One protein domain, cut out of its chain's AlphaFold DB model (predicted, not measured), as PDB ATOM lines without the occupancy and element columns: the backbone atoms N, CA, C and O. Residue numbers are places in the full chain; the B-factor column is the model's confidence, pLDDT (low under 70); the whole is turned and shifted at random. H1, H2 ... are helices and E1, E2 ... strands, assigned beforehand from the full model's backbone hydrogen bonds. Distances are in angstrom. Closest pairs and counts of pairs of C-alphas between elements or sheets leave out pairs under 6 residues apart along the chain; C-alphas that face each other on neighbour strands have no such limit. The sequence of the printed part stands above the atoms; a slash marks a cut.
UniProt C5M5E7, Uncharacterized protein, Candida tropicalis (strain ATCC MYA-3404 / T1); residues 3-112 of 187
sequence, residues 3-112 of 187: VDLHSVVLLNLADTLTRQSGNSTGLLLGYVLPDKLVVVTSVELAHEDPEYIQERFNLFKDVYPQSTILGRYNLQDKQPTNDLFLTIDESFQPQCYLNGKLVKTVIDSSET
ATOM      1  N   VAL A   3     -25.381  21.889  36.440       96.50
ATOM      2  CA  VAL A   3     -24.413  22.810  37.042       96.50
ATOM      3  C   VAL A   3     -23.438  22.002  37.885       96.50
ATOM      4  O   VAL A   3     -23.846  21.409  38.882       96.50
ATOM      5  N   ASP A   4     -22.173  22.003  37.488       96.19
ATOM      6  CA  ASP A   4     -21.073  21.420  38.247       96.19
ATOM      7  C   ASP A   4     -20.460  22.522  39.115       96.19
ATOM      8  O   ASP A   4     -19.914  23.502  38.605       96.19
ATOM      9  N   LEU A   5     -20.587  22.385  40.431       95.62
ATOM     10  CA  LEU A   5     -20.002  23.286  41.415       95.62
ATOM     11  C   LEU A   5     -18.718  22.676  41.959       95.62
ATOM     12  O   LEU A   5     -18.753  21.608  42.569       95.62
ATOM     13  N   HIS A   6     -17.606  23.387  41.814       94.31
ATOM     14  CA  HIS A   6     -16.387  23.049  42.535       94.31
ATOM     15  C   HIS A   6     -16.577  23.233  44.045       94.31
ATOM     16  O   HIS A   6     -17.214  24.189  44.497       94.31
ATOM     17  N   SER A   7     -15.979  22.350  44.846       91.25
ATOM     18  CA  SER A   7     -16.096  22.401  46.311       91.25
ATOM     19  C   SER A   7     -15.549  23.696  46.927       91.25
ATOM     20  O   SER A   7     -16.075  24.148  47.948       91.25
ATOM     21  N   VAL A   8     -14.579  24.360  46.285       91.19
ATOM     22  CA  VAL A   8     -14.082  25.676  46.725       91.19
ATOM     23  C   VAL A   8     -15.175  26.751  46.730       91.19
ATOM     24  O   VAL A   8     -15.156  27.638  47.579       91.19
ATOM     25  N   VAL A   9     -16.174  26.654  45.846       93.62
ATOM     26  CA  VAL A   9     -17.323  27.572  45.835       93.62
ATOM     27  C   VAL A   9     -18.081  27.461  47.153       93.62
ATOM     28  O   VAL A   9     -18.375  28.474  47.778       93.62
ATOM     29  N   LEU A  10     -18.354  26.236  47.606       91.94
ATOM     30  CA  LEU A  10     -19.068  25.993  48.861       91.94
ATOM     31  C   LEU A  10     -18.257  26.463  50.068       91.94
ATOM     32  O   LEU A  10     -18.827  27.024  51.001       91.94
ATOM     33  N   LEU A  11     -16.933  26.286  50.029       90.56
ATOM     34  CA  LEU A  11     -16.037  26.801  51.063       90.56
ATOM     35  C   LEU A  11     -16.105  28.330  51.156       90.56
ATOM     36  O   LEU A  11     -16.262  28.860  52.252       90.56
ATOM     37  N   ASN A  12     -16.041  29.028  50.020       91.88
ATOM     38  CA  ASN A  12     -16.148  30.486  49.973       91.88
ATOM     39  C   ASN A  12     -17.504  30.970  50.506       91.88
ATOM     40  O   ASN A  12     -17.559  31.928  51.268       91.88
ATOM     41  N   LEU A  13     -18.599  30.292  50.146       90.62
ATOM     42  CA  LEU A  13     -19.936  30.647  50.631       90.62
ATOM     43  C   LEU A  13     -20.088  30.410  52.133       90.62
ATOM     44  O   LEU A  13     -20.656  31.247  52.830       90.62
ATOM     45  N   ALA A  14     -19.561  29.295  52.643       88.88
ATOM     46  CA  ALA A  14     -19.541  29.019  54.073       88.88
ATOM     47  C   ALA A  14     -18.721  30.072  54.833       88.88
ATOM     48  O   ALA A  14     -19.166  30.572  55.863       88.88
ATOM     49  N   ASP A  15     -17.561  30.459  54.305       89.25
ATOM     50  CA  ASP A  15     -16.736  31.529  54.862       89.25
ATOM     51  C   ASP A  15     -17.496  32.868  54.880       89.25
ATOM     52  O   ASP A  15     -17.597  33.481  55.945       89.25
ATOM     53  N   THR A  16     -18.155  33.268  53.783       88.38
ATOM     54  CA  THR A  16     -19.034  34.453  53.760       88.38
ATOM     55  C   THR A  16     -20.149  34.366  54.809       88.38
ATOM     56  O   THR A  16     -20.345  35.324  55.549       88.38
ATOM     57  N   LEU A  17     -20.835  33.223  54.953       85.62
ATOM     58  CA  LEU A  17     -21.886  33.036  55.970       85.62
ATOM     59  C   LEU A  17     -21.370  33.209  57.405       85.62
ATOM     60  O   LEU A  17     -22.098  33.685  58.276       85.62
ATOM     61  N   THR A  18     -20.125  32.813  57.670       86.00
ATOM     62  CA  THR A  18     -19.519  32.950  59.005       86.00
ATOM     63  C   THR A  18     -19.000  34.357  59.295       86.00
ATOM     64  O   THR A  18     -18.841  34.728  60.462       86.00
ATOM     65  N   ARG A  19     -18.755  35.165  58.257       80.31
ATOM     66  CA  ARG A  19     -18.335  36.558  58.397       80.31
ATOM     67  C   ARG A  19     -19.562  37.416  58.692       80.31
ATOM     68  O   ARG A  19     -20.489  37.512  57.902       80.31
ATOM     69  N   GLN A  20     -19.552  38.124  59.817       68.56
ATOM     70  CA  GLN A  20     -20.607  39.083  60.179       68.56
ATOM     71  C   GLN A  20     -20.548  40.382  59.340       68.56
ATOM     72  O   GLN A  20     -20.916  41.448  59.825       68.56
ATOM     73  N   SER A  21     -20.046  40.325  58.099       74.81
ATOM     74  CA  SER A  21     -19.842  41.487  57.223       74.81
ATOM     75  C   SER A  21     -21.148  42.051  56.658       74.81
ATOM     76  O   SER A  21     -21.149  43.160  56.136       74.81
ATOM     77  N   GLY A  22     -22.258  41.311  56.761       72.62
ATOM     78  CA  GLY A  22     -23.566  41.711  56.233       72.62
ATOM     79  C   GLY A  22     -23.719  41.519  54.721       72.62
ATOM     80  O   GLY A  22     -24.844  41.543  54.227       72.62
ATOM     81  N   ASN A  23     -22.625  41.261  54.002       81.12
ATOM     82  CA  ASN A  23     -22.648  40.940  52.581       81.12
ATOM     83  C   ASN A  23     -23.120  39.498  52.372       81.12
ATOM     84  O   ASN A  23     -22.576  38.558  52.950       81.12
ATOM     85  N   SER A  24     -24.114  39.319  51.511       87.38
ATOM     86  CA  SER A  24     -24.709  38.015  51.199       87.38
ATOM     87  C   SER A  24     -24.699  37.689  49.708       87.38
ATOM     88  O   SER A  24     -25.042  36.566  49.336       87.38
ATOM     89  N   THR A  25     -24.277  38.637  48.866       91.44
ATOM     90  CA  THR A  25     -24.274  38.515  47.407       91.44
ATOM     91  C   THR A  25     -22.857  38.331  46.869       91.44
ATOM     92  O   THR A  25     -21.891  38.916  47.366       91.44
ATOM     93  N   GLY A  26     -22.725  37.564  45.791       93.38
ATOM     94  CA  GLY A  26     -21.482  37.523  45.035       93.38
ATOM     95  C   GLY A  26     -21.610  36.936  43.638       93.38
ATOM     96  O   GLY A  26     -22.699  36.594  43.176       93.38
ATOM     97  N   LEU A  27     -20.478  36.854  42.943       94.44
ATOM     98  CA  LEU A  27     -20.366  36.337  41.580       94.44
ATOM     99  C   LEU A  27     -20.016  34.851  41.577       94.44
ATOM    100  O   LEU A  27     -19.233  34.382  42.405       94.44
ATOM    101  N   LEU A  28     -20.541  34.142  40.581       96.00
ATOM    102  CA  LEU A  28     -20.153  32.779  40.228       96.00
ATOM    103  C   LEU A  28     -19.303  32.823  38.963       96.00
ATOM    104  O   LEU A  28     -19.754  33.309  37.921       96.00
ATOM    105  N   LEU A  29     -18.077  32.320  39.060       95.44
ATOM    106  CA  LEU A  29     -17.094  32.373  37.989       95.44
ATOM    107  C   LEU A  29     -16.806  30.969  37.462       95.44
ATOM    108  O   LEU A  29     -16.585  30.029  38.230       95.44
ATOM    109  N   GLY A  30     -16.782  30.828  36.143       95.44
ATOM    110  CA  GLY A  30     -16.556  29.542  35.510       95.44
ATOM    111  C   GLY A  30     -16.638  29.575  33.990       95.44
ATOM    112  O   GLY A  30     -16.441  30.615  33.361       95.44
ATOM    113  N   TYR A  31     -16.920  28.426  33.390       94.69
ATOM    114  CA  TYR A  31     -17.008  28.272  31.942       94.69
ATOM    115  C   TYR A  31     -18.173  27.368  31.530       94.69
ATOM    116  O   TYR A  31     -18.744  26.626  32.330       94.69
ATOM    117  N   VAL A  32     -18.537  27.461  30.252       95.00
ATOM    118  CA  VAL A  32     -19.665  26.739  29.657       95.00
ATOM    119  C   VAL A  32     -19.144  25.592  28.799       95.00
ATOM    120  O   VAL A  32     -18.273  25.785  27.953       95.00
ATOM    121  N   LEU A  33     -19.706  24.404  29.001       94.25
ATOM    122  CA  LEU A  33     -19.538  23.228  28.152       94.25
ATOM    123  C   LEU A  33     -20.885  22.883  27.485       94.25
ATOM    124  O   LEU A  33     -21.915  23.431  27.879       94.25
ATOM    125  N   PRO A  34     -20.918  22.005  26.462       93.88
ATOM    126  CA  PRO A  34     -22.134  21.761  25.678       93.88
ATOM    127  C   PRO A  34     -23.368  21.340  26.495       93.88
ATOM    128  O   PRO A  34     -24.493  21.677  26.133       93.88
ATOM    129  N   ASP A  35     -23.173  20.610  27.591       93.44
ATOM    130  CA  ASP A  35     -24.228  20.018  28.418       93.44
ATOM    131  C   ASP A  35     -24.233  20.502  29.878       93.44
ATOM    132  O   ASP A  35     -25.195  20.230  30.620       93.44
ATOM    133  N   LYS A  36     -23.197  21.249  30.281       94.88
ATOM    134  CA  LYS A  36     -22.985  21.673  31.664       94.88
ATOM    135  C   LYS A  36     -22.372  23.066  31.808       94.88
ATOM    136  O   LYS A  36     -21.562  23.508  30.996       94.88
ATOM    137  N   LEU A  37     -22.742  23.734  32.896       95.69
ATOM    138  CA  LEU A  37     -22.090  24.938  33.405       95.69
ATOM    139  C   LEU A  37     -21.132  24.516  34.514       95.69
ATOM    140  O   LEU A  37     -21.570  23.879  35.468       95.69
ATOM    141  N   VAL A  38     -19.852  24.863  34.403       95.81
ATOM    142  CA  VAL A  38     -18.850  24.521  35.418       95.81
ATOM    143  C   VAL A  38     -18.486  25.776  36.188       95.81
ATOM    144  O   VAL A  38     -17.854  26.675  35.636       95.81
ATOM    145  N   VAL A  39     -18.884  25.842  37.457       96.19
ATOM    146  CA  VAL A  39     -18.539  26.930  38.375       96.19
ATOM    147  C   VAL A  39     -17.287  26.530  39.142       96.19
ATOM    148  O   VAL A  39     -17.305  25.602  39.946       96.19
ATOM    149  N   VAL A  40     -16.202  27.251  38.890       93.94
ATOM    150  CA  VAL A  40     -14.875  26.938  39.432       93.94
ATOM    151  C   VAL A  40     -14.623  27.692  40.729       93.94
ATOM    152  O   VAL A  40     -13.939  27.194  41.611       93.94
ATOM    153  N   THR A  41     -15.143  28.912  40.861       94.00
ATOM    154  CA  THR A  41     -14.932  29.730  42.058       94.00
ATOM    155  C   THR A  41     -16.037  30.772  42.226       94.00
ATOM    156  O   THR A  41     -16.887  30.954  41.350       94.00
ATOM    157  N   SER A  42     -16.033  31.454  43.365       94.50
ATOM    158  CA  SER A  42     -16.978  32.517  43.696       94.50
ATOM    159  C   SER A  42     -16.286  33.689  44.379       94.50
ATOM    160  O   SER A  42     -15.234  33.527  45.000       94.50
ATOM    161  N   VAL A  43     -16.876  34.876  44.243       92.69
ATOM    162  CA  VAL A  43     -16.330  36.123  44.790       92.69
ATOM    163  C   VAL A  43     -17.433  36.923  45.456       92.69
ATOM    164  O   VAL A  43     -18.413  37.277  44.807       92.69
ATOM    165  N   GLU A  44     -17.234  37.256  46.726       92.56
ATOM    166  CA  GLU A  44     -18.112  38.156  47.475       92.56
ATOM    167  C   GLU A  44     -18.047  39.580  46.909       92.56
ATOM    168  O   GLU A  44     -16.962  40.124  46.639       92.56
ATOM    169  N   LEU A  45     -19.225  40.181  46.746       91.69
ATOM    170  CA  LEU A  45     -19.389  41.563  46.326       91.69
ATOM    171  C   LEU A  45     -19.751  42.433  47.532       91.69
ATOM    172  O   LEU A  45     -20.727  42.164  48.225       91.69
ATOM    173  N   ALA A  46     -18.987  43.505  47.748       89.69
ATOM    174  CA  ALA A  46     -19.360  44.553  48.699       89.69
ATOM    175  C   ALA A  46     -20.379  45.539  48.099       89.69
ATOM    176  O   ALA A  46     -21.177  46.136  48.820       89.69
ATOM    177  N   HIS A  47     -20.343  45.710  46.776       88.25
ATOM    178  CA  HIS A  47     -21.216  46.602  46.022       88.25
ATOM    179  C   HIS A  47     -21.692  45.909  44.740       88.25
ATOM    180  O   HIS A  47     -20.979  45.082  44.168       88.25
ATOM    181  N   GLU A  48     -22.909  46.230  44.297       87.69
ATOM    182  CA  GLU A  48     -23.517  45.652  43.088       87.69
ATOM    183  C   GLU A  48     -23.460  46.586  41.871       87.69
ATOM    184  O   GLU A  48     -24.077  46.305  40.839       87.69
ATOM    185  N   ASP A  49     -22.742  47.706  41.969       92.44
ATOM    186  CA  ASP A  49     -22.587  48.604  40.835       92.44
ATOM    187  C   ASP A  49     -21.724  47.961  39.726       92.44
ATOM    188  O   ASP A  49     -20.815  47.169  40.004       92.44
ATOM    189  N   PRO A  50     -22.010  48.261  38.445       91.19
ATOM    190  CA  PRO A  50     -21.323  47.615  37.328       91.19
ATOM    191  C   PRO A  50     -19.807  47.845  37.296       91.19
ATOM    192  O   PRO A  50     -19.079  46.954  36.857       91.19
ATOM    193  N   GLU A  51     -19.331  49.014  37.740       94.75
ATOM    194  CA  GLU A  51     -17.903  49.350  37.738       94.75
ATOM    195  C   GLU A  51     -17.149  48.466  38.733       94.75
ATOM    196  O   GLU A  51     -16.209  47.771  38.341       94.75
ATOM    197  N   TYR A  52     -17.631  48.375  39.975       92.94
ATOM    198  CA  TYR A  52     -17.057  47.505  40.998       92.94
ATOM    199  C   TYR A  52     -17.078  46.030  40.584       92.94
ATOM    200  O   TYR A  52     -16.079  45.322  40.729       92.94
ATOM    201  N   ILE A  53     -18.195  45.547  40.028       92.31
ATOM    202  CA  ILE A  53     -18.304  44.166  39.532       92.31
ATOM    203  C   ILE A  53     -17.234  43.888  38.471       92.31
ATOM    204  O   ILE A  53     -16.563  42.852  38.526       92.31
ATOM    205  N   GLN A  54     -17.055  44.806  37.520       91.94
ATOM    206  CA  GLN A  54     -16.077  44.652  36.451       91.94
ATOM    207  C   GLN A  54     -14.641  44.687  36.987       91.94
ATOM    208  O   GLN A  54     -13.830  43.847  36.595       91.94
ATOM    209  N   GLU A  55     -14.324  45.607  37.899       91.56
ATOM    210  CA  GLU A  55     -13.017  45.670  38.560       91.56
ATOM    211  C   GLU A  55     -12.705  44.371  39.306       91.56
ATOM    212  O   GLU A  55     -11.636  43.782  39.124       91.56
ATOM    213  N   ARG A  56     -13.662  43.869  40.097       90.44
ATOM    214  CA  ARG A  56     -13.503  42.613  40.841       90.44
ATOM    215  C   ARG A  56     -13.315  41.429  39.908       90.44
ATOM    216  O   ARG A  56     -12.451  40.600  40.169       90.44
ATOM    217  N   PHE A  57     -14.068  41.357  38.817       91.31
ATOM    218  CA  PHE A  57     -13.894  40.308  37.818       91.31
ATOM    219  C   PHE A  57     -12.525  40.379  37.126       91.31
ATOM    220  O   PHE A  57     -11.883  39.346  36.929       91.31
ATOM    221  N   ASN A  58     -12.040  41.583  36.810       90.88
ATOM    222  CA  ASN A  58     -10.745  41.773  36.158       90.88
ATOM    223  C   ASN A  58      -9.581  41.253  37.016       90.88
ATOM    224  O   ASN A  58      -8.674  40.631  36.474       90.88
ATOM    225  N   LEU A  59      -9.643  41.395  38.346       89.06
ATOM    226  CA  LEU A  59      -8.632  40.816  39.247       89.06
ATOM    227  C   LEU A  59      -8.528  39.285  39.126       89.06
ATOM    228  O   LEU A  59      -7.462  38.714  39.338       89.06
ATOM    229  N   PHE A  60      -9.626  38.608  38.779       85.56
ATOM    230  CA  PHE A  60      -9.645  37.156  38.590       85.56
ATOM    231  C   PHE A  60      -9.260  36.728  37.179       85.56
ATOM    232  O   PHE A  60      -8.773  35.612  37.006       85.56
ATOM    233  N   LYS A  61      -9.447  37.590  36.175       86.38
ATOM    234  CA  LYS A  61      -9.069  37.310  34.783       86.38
ATOM    235  C   LYS A  61      -7.578  37.028  34.627       86.38
ATOM    236  O   LYS A  61      -7.224  36.185  33.806       86.38
ATOM    237  N   ASP A  62      -6.741  37.656  35.447       83.31
ATOM    238  CA  ASP A  62      -5.292  37.432  35.446       83.31
ATOM    239  C   ASP A  62      -4.913  36.018  35.918       83.31
ATOM    240  O   ASP A  62      -3.923  35.450  35.459       83.31
ATOM    241  N   VAL A  63      -5.719  35.422  36.805       84.56
ATOM    242  CA  VAL A  63      -5.480  34.083  37.375       84.56
ATOM    243  C   VAL A  63      -6.233  32.993  36.604       84.56
ATOM    244  O   VAL A  63      -5.717  31.895  36.410       84.56
ATOM    245  N   TYR A  64      -7.441  33.298  36.124       85.00
ATOM    246  CA  TYR A  64      -8.317  32.378  35.394       85.00
ATOM    247  C   TYR A  64      -8.796  32.992  34.064       85.00
ATOM    248  O   TYR A  64      -9.968  33.365  33.940       85.00
ATOM    249  N   PRO A  65      -7.939  33.064  33.029       87.94
ATOM    250  CA  PRO A  65      -8.256  33.751  31.772       87.94
ATOM    251  C   PRO A  65      -9.491  33.195  31.050       87.94
ATOM    252  O   PRO A  65     -10.283  33.950  30.480       87.94
ATOM    253  N   GLN A  66      -9.680  31.874  31.111       89.25
ATOM    254  CA  GLN A  66     -10.811  31.147  30.529       89.25
ATOM    255  C   GLN A  66     -12.136  31.335  31.284       89.25
ATOM    256  O   GLN A  66     -13.183  30.930  30.786       89.25
ATOM    257  N   SER A  67     -12.101  31.926  32.480       92.44
ATOM    258  CA  SER A  67     -13.288  32.102  33.308       92.44
ATOM    259  C   SER A  67     -14.122  33.303  32.861       92.44
ATOM    260  O   SER A  67     -13.619  34.309  32.346       92.44
ATOM    261  N   THR A  68     -15.426  33.186  33.059       94.75
ATOM    262  CA  THR A  68     -16.452  34.186  32.768       94.75
ATOM    263  C   THR A  68     -17.414  34.277  33.943       94.75
ATOM    264  O   THR A  68     -17.495  33.358  34.761       94.75
ATOM    265  N   ILE A  69     -18.140  35.389  34.039       94.75
ATOM    266  CA  ILE A  69     -19.246  35.505  34.990       94.75
ATOM    267  C   ILE A  69     -20.382  34.628  34.464       94.75
ATOM    268  O   ILE A  69     -20.961  34.926  33.422       94.75
ATOM    269  N   LEU A  70     -20.672  33.539  35.174       95.06
ATOM    270  CA  LEU A  70     -21.777  32.643  34.835       95.06
ATOM    271  C   LEU A  70     -23.079  33.076  35.501       95.06
ATOM    272  O   LEU A  70     -24.156  32.801  34.979       95.06
ATOM    273  N   GLY A  71     -22.978  33.721  36.664       94.81
ATOM    274  CA  GLY A  71     -24.136  34.037  37.479       94.81
ATOM    275  C   GLY A  71     -23.794  34.690  38.804       94.81
ATOM    276  O   GLY A  71     -22.695  35.218  38.998       94.81
ATOM    277  N   ARG A  72     -24.752  34.638  39.727       93.88
ATOM    278  CA  ARG A  72     -24.652  35.234  41.060       93.88
ATOM    279  C   ARG A  72     -25.122  34.262  42.130       93.88
ATOM    280  O   ARG A  72     -25.907  33.358  41.858       93.88
ATOM    281  N   TYR A  73     -24.672  34.475  43.353       93.75
ATOM    282  CA  TYR A  73     -25.282  33.868  44.525       93.75
ATOM    283  C   TYR A  73     -25.870  34.945  45.425       93.75
ATOM    284  O   TYR A  73     -25.357  36.064  45.456       93.75
ATOM    285  N   ASN A  74     -26.918  34.594  46.163       91.12
ATOM    286  CA  ASN A  74     -27.410  35.379  47.286       91.12
ATOM    287  C   ASN A  74     -27.749  34.421  48.434       91.12
ATOM    288  O   ASN A  74     -28.426  33.415  48.241       91.12
ATOM    289  N   LEU A  75     -27.212  34.706  49.616       87.56
ATOM    290  CA  LEU A  75     -27.352  33.872  50.808       87.56
ATOM    291  C   LEU A  75     -28.540  34.277  51.697       87.56
ATOM    292  O   LEU A  75     -28.880  33.549  52.624       87.56
ATOM    293  N   GLN A  76     -29.154  35.436  51.447       82.62
ATOM    294  CA  GLN A  76     -30.281  35.973  52.220       82.62
ATOM    295  C   GLN A  76     -31.596  35.948  51.437       82.62
ATOM    296  O   GLN A  76     -32.646  35.675  52.016       82.62
ATOM    297  N   ASP A  77     -31.546  36.231  50.136       74.44
ATOM    298  CA  ASP A  77     -32.710  36.208  49.256       74.44
ATOM    299  C   ASP A  77     -32.723  34.932  48.410       74.44
ATOM    300  O   ASP A  77     -31.705  34.518  47.860       74.44
ATOM    301  N   LYS A  78     -33.901  34.316  48.295       69.19
ATOM    302  CA  LYS A  78     -34.135  33.101  47.506       69.19
ATOM    303  C   LYS A  78     -34.793  33.399  46.163       69.19
ATOM    304  O   LYS A  78     -35.209  32.457  45.494       69.19
ATOM    305  N   GLN A  79     -34.947  34.667  45.773       75.56
ATOM    306  CA  GLN A  79     -35.530  35.005  44.478       75.56
ATOM    307  C   GLN A  79     -34.542  34.724  43.339       75.56
ATOM    308  O   GLN A  79     -33.538  35.426  43.202       75.56
ATOM    309  N   PRO A  80     -34.813  33.714  42.494       75.44
ATOM    310  CA  PRO A  80     -33.923  33.404  41.396       75.44
ATOM    311  C   PRO A  80     -34.035  34.478  40.311       75.44
ATOM    312  O   PRO A  80     -35.126  34.942  39.973       75.44
ATOM    313  N   THR A  81     -32.893  34.859  39.751       75.31
ATOM    314  CA  THR A  81     -32.801  35.848  38.675       75.31
ATOM    315  C   THR A  81     -32.833  35.179  37.293       75.31
ATOM    316  O   THR A  81     -32.990  33.960  37.160       75.31
ATOM    317  N   ASN A  82     -32.727  35.993  36.237       72.75
ATOM    318  CA  ASN A  82     -32.732  35.520  34.852       72.75
ATOM    319  C   ASN A  82     -31.438  34.801  34.434       72.75
ATOM    320  O   ASN A  82     -31.451  34.180  33.379       72.75
ATOM    321  N   ASP A  83     -30.376  34.843  35.244       87.06
ATOM    322  CA  ASP A  83     -29.086  34.191  34.971       87.06
ATOM    323  C   ASP A  83     -28.913  32.924  35.839       87.06
ATOM    324  O   ASP A  83     -29.864  32.466  36.481       87.06
ATOM    325  N   LEU A  84     -27.711  32.327  35.870       93.12
ATOM    326  CA  LEU A  84     -27.401  31.298  36.868       93.12
ATOM    327  C   LEU A  84     -27.466  31.925  38.267       93.12
ATOM    328  O   LEU A  84     -26.770  32.897  38.565       93.12
ATOM    329  N   PHE A  85     -28.277  31.340  39.135       94.62
ATOM    330  CA  PHE A  85     -28.463  31.786  40.504       94.62
ATOM    331  C   PHE A  85     -28.209  30.635  41.474       94.62
ATOM    332  O   PHE A  85     -28.783  29.560  41.317       94.62
ATOM    333  N   LEU A  86     -27.357  30.855  42.474       93.62
ATOM    334  CA  LEU A  86     -27.062  29.887  43.530       93.62
ATOM    335  C   LEU A  86     -27.571  30.405  44.877       93.62
ATOM    336  O   LEU A  86     -27.243  31.512  45.293       93.62
ATOM    337  N   THR A  87     -28.312  29.562  45.582       91.69
ATOM    338  CA  THR A  87     -28.686  29.769  46.986       91.69
ATOM    339  C   THR A  87     -28.295  28.542  47.797       91.69
ATOM    340  O   THR A  87     -28.103  27.452  47.255       91.69
ATOM    341  N   ILE A  88     -28.193  28.718  49.108       88.44
ATOM    342  CA  ILE A  88     -27.979  27.641  50.070       88.44
ATOM    343  C   ILE A  88     -29.183  27.612  51.015       88.44
ATOM    344  O   ILE A  88     -29.696  28.665  51.398       88.44
ATOM    345  N   ASP A  89     -29.686  26.423  51.341       82.62
ATOM    346  CA  ASP A  89     -30.745  26.267  52.338       82.62
ATOM    347  C   ASP A  89     -30.198  26.121  53.770       82.62
ATOM    348  O   ASP A  89     -28.993  26.109  54.015       82.62
ATOM    349  N   GLU A  90     -31.093  26.003  54.749       77.31
ATOM    350  CA  GLU A  90     -30.720  25.853  56.164       77.31
ATOM    351  C   GLU A  90     -29.921  24.567  56.445       77.31
ATOM    352  O   GLU A  90     -29.216  24.483  57.448       77.31
ATOM    353  N   SER A  91     -30.002  23.575  55.552       82.75
ATOM    354  CA  SER A  91     -29.250  22.314  55.617       82.75
ATOM    355  C   SER A  91     -27.928  22.373  54.845       82.75
ATOM    356  O   SER A  91     -27.309  21.334  54.599       82.75
ATOM    357  N   PHE A  92     -27.490  23.572  54.449       81.12
ATOM    358  CA  PHE A  92     -26.299  23.807  53.637       81.12
ATOM    359  C   PHE A  92     -26.311  23.086  52.277       81.12
ATOM    360  O   PHE A  92     -25.254  22.836  51.694       81.12
ATOM    361  N   GLN A  93     -27.492  22.769  51.737       87.81
ATOM    362  CA  GLN A  93     -27.604  22.161  50.414       87.81
ATOM    363  C   GLN A  93     -27.620  23.252  49.333       87.81
ATOM    364  O   GLN A  93     -28.485  24.136  49.366       87.81
ATOM    365  N   PRO A  94     -26.683  23.224  48.366       91.75
ATOM    366  CA  PRO A  94     -26.664  24.189  47.278       91.75
ATOM    367  C   PRO A  94     -27.798  23.911  46.287       91.75
ATOM    368  O   PRO A  94     -27.997  22.780  45.839       91.75
ATOM    369  N   GLN A  95     -28.511  24.964  45.900       92.69
ATOM    370  CA  GLN A  95     -29.565  24.916  44.893       92.69
ATOM    371  C   GLN A  95     -29.246  25.908  43.778       92.69
ATOM    372  O   GLN A  95     -29.213  27.120  43.999       92.69
ATOM    373  N   CYS A  96     -29.021  25.386  42.573       93.81
ATOM    374  CA  CYS A  96     -28.811  26.201  41.383       93.81
ATOM    375  C   CYS A  96     -30.110  26.379  40.600       93.81
ATOM    376  O   CYS A  96     -30.839  25.422  40.331       93.81
ATOM    377  N   TYR A  97     -30.342  27.602  40.146       94.12
ATOM    378  CA  TYR A  97     -31.430  27.983  39.265       94.12
ATOM    379  C   TYR A  97     -30.846  28.564  37.985       94.12
ATOM    380  O   TYR A  97     -29.883  29.320  38.029       94.12
ATOM    381  N   LEU A  98     -31.429  28.226  36.843       93.50
ATOM    382  CA  LEU A  98     -31.103  28.836  35.562       93.50
ATOM    383  C   LEU A  98     -32.385  29.419  34.981       93.50
ATOM    384  O   LEU A  98     -33.351  28.683  34.752       93.50
ATOM    385  N   ASN A  99     -32.406  30.734  34.772       91.19
ATOM    386  CA  ASN A  99     -33.575  31.470  34.287       91.19
ATOM    387  C   ASN A  99     -34.818  31.187  35.158       91.19
ATOM    388  O   ASN A  99     -35.882  30.814  34.654       91.19
ATOM    389  N   GLY A 100     -34.656  31.248  36.484       90.12
ATOM    390  CA  GLY A 100     -35.723  30.961  37.448       90.12
ATOM    391  C   GLY A 100     -36.068  29.481  37.668       90.12
ATOM    392  O   GLY A 100     -36.895  29.178  38.526       90.12
ATOM    393  N   LYS A 101     -35.470  28.536  36.930       91.94
ATOM    394  CA  LYS A 101     -35.798  27.102  37.028       91.94
ATOM    395  C   LYS A 101     -34.719  26.330  37.770       91.94
ATOM    396  O   LYS A 101     -33.552  26.443  37.415       91.94
ATOM    397  N   LEU A 102     -35.118  25.499  38.734       92.81
ATOM    398  CA  LEU A 102     -34.201  24.607  39.445       92.81
ATOM    399  C   LEU A 102     -33.506  23.664  38.452       92.81
ATOM    400  O   LEU A 102     -34.163  23.005  37.642       92.81
ATOM    401  N   VAL A 103     -32.180  23.597  38.525       94.12
ATOM    402  CA  VAL A 103     -31.351  22.722  37.693       94.12
ATOM    403  C   VAL A 103     -30.570  21.742  38.555       94.12
ATOM    404  O   VAL A 103     -30.254  22.002  39.717       94.12
ATOM    405  N   LYS A 104     -30.253  20.579  37.975       94.94
ATOM    406  CA  LYS A 104     -29.448  19.568  38.658       94.94
ATOM    407  C   LYS A 104     -28.091  20.173  39.011       94.94
ATOM    408  O   LYS A 104     -27.375  20.629  38.121       94.94
ATOM    409  N   THR A 105     -27.766  20.127  40.295       94.19
ATOM    410  CA  THR A 105     -26.489  20.582  40.839       94.19
ATOM    411  C   THR A 105     -25.658  19.358  41.195       94.19
ATOM    412  O   THR A 105     -26.154  18.444  41.855       94.19
ATOM    413  N   VAL A 106     -24.425  19.309  40.710       94.25
ATOM    414  CA  VAL A 106     -23.443  18.273  41.028       94.25
ATOM    415  C   VAL A 106     -22.274  18.965  41.706       94.25
ATOM    416  O   VAL A 106     -21.820  20.003  41.239       94.25
ATOM    417  N   ILE A 107     -21.809  18.411  42.821       92.19
ATOM    418  CA  ILE A 107     -20.578  18.873  43.453       92.19
ATOM    419  C   ILE A 107     -19.454  18.063  42.826       92.19
ATOM    420  O   ILE A 107     -19.413  16.844  42.987       92.19
ATOM    421  N   ASP A 108     -18.589  18.743  42.089       88.31
ATOM    422  CA  ASP A 108     -17.387  18.159  41.509       88.31
ATOM    423  C   ASP A 108     -16.163  18.727  42.234       88.31
ATOM    424  O   ASP A 108     -16.218  19.752  42.920       88.31
ATOM    425  N   SER A 109     -15.045  18.027  42.180       82.12
ATOM    426  CA  SER A 109     -13.797  18.501  42.766       82.12
ATOM    427  C   SER A 109     -12.649  18.062  41.888       82.12
ATOM    428  O   SER A 109     -12.539  16.895  41.522       82.12
ATOM    429  N   SER A 110     -11.758  19.001  41.589       82.56
ATOM    430  CA  SER A 110     -10.456  18.652  41.034       82.56
ATOM    431  C   SER A 110      -9.718  17.699  41.976       82.56
ATOM    432  O   SER A 110      -9.982  17.655  43.178       82.56
ATOM    433  N   GLU A 111      -8.747  16.957  41.448       81.12
ATOM    434  CA  GLU A 111      -7.931  16.038  42.249       81.12
ATOM    435  C   GLU A 111      -7.315  16.742  43.470       81.12
ATOM    436  O   GLU A 111      -7.368  16.233  44.590       81.12
ATOM    437  N   THR A 112      -6.806  17.963  43.283       82.69
ATOM    438  CA  THR A 112      -6.239  18.768  44.370       82.69
ATOM    439  C   THR A 112      -7.288  19.166  45.410       82.69
ATOM    440  O   THR A 112      -7.019  19.076  46.607       82.69
TER     441      THR A 112
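Overview. This is residues 3 to 112 of the 187 residues of an uncharacterized protein of Candida tropicalis (strain ATCC MYA-3404 / T1) (UniProt C5M5E7). A closed barrel of seven strands, E1 to E7, makes the core, and two helices sit on its outside: H1 packs on it chiefly by E3, and H2 lies over E2. Round the ring run E1, E3, E2, E4, E5, E6, E7 and back to E1, in a mixed sheet. The printed part has 110 residues, with named elements in the order E1 H1 E2 E3 H2 E4 E5 E6 E7; its class is mixed, helices and strands. It is compact, with a radius of gyration of the C-alphas of 13.1 A, and rounded, spanning 34 by 31 by 31 A.

Arrangement. Start at E1, residues 3 to 6, and look beside it for E3, residues 36 to 44, parallel at 48 degrees; N 4 and O 37 are within hydrogen-bond range at 2.8 A. E3 bends by 57 degrees at residue 40. E2, residues 25 to 32, forms a hairpin with E3, antiparallel at 149 degrees, with N 29 and O 41 at 2.9 A. Next is E4, residues 68 to 74, antiparallel to E2 at 146 degrees, with N 28 and O 71 at 2.9 A. E5, residues 84 to 88, is parallel to E4 at 36 degrees, with N 72 and O 84 at 2.9 A. E5, E6, residues 94 to 98, and E7, residues 101 to 108, form a meander, each strand the antiparallel neighbour of the one before, in two hairpins; N 85 and O 97 are 2.8 A apart, N 103 and O 96 2.9 A. The pairing of E7 is staggered: residues 101 to 103 pair with E6, and residues 105 to 108 with E1, parallel at 35 degrees, with N 5 and O 106 at 2.8 A. H1, residues 7 to 18, is on the barrel, outside it, at a height over the sheet of 8.1 A; its closest C-alphas to E3 are those of Val 9 and Thr 41, 5.0 A. H2, residues 50 to 61, is also outside, at a height of 8.4 A, over E2 and slantwise to it at 48 degrees on the local plane. H1 and H2 are apart. In H1 every O i to N i+4 pair is within hydrogen-bond range; in H2, 7 of 8.

Along the chain. Find C-alpha 3 at (-24.413, 22.810, 37.042), where E1 begins its 9.7 A. H1 runs 16.9 A from C-alpha 7, E2 21.8 A, E3 23.4 A and H2 16.2 A from C-alpha 50 at (-21.323, 47.615, 37.328). E4 follows with 18.2 A, E5 with 13.7 A, E6 with 13.4 A, and E7 with 21.0 A to C-alpha 108 at (-17.387, 18.159, 41.509).

Size, cuts and confidence. The two C-alphas farthest apart are those of Gln 20 and Pro 34, 38.6 A. The printed part has no cut, and no link is long. The mean pLDDT of the printed part is 89.3; look at residues 20 and 78 for values under 70.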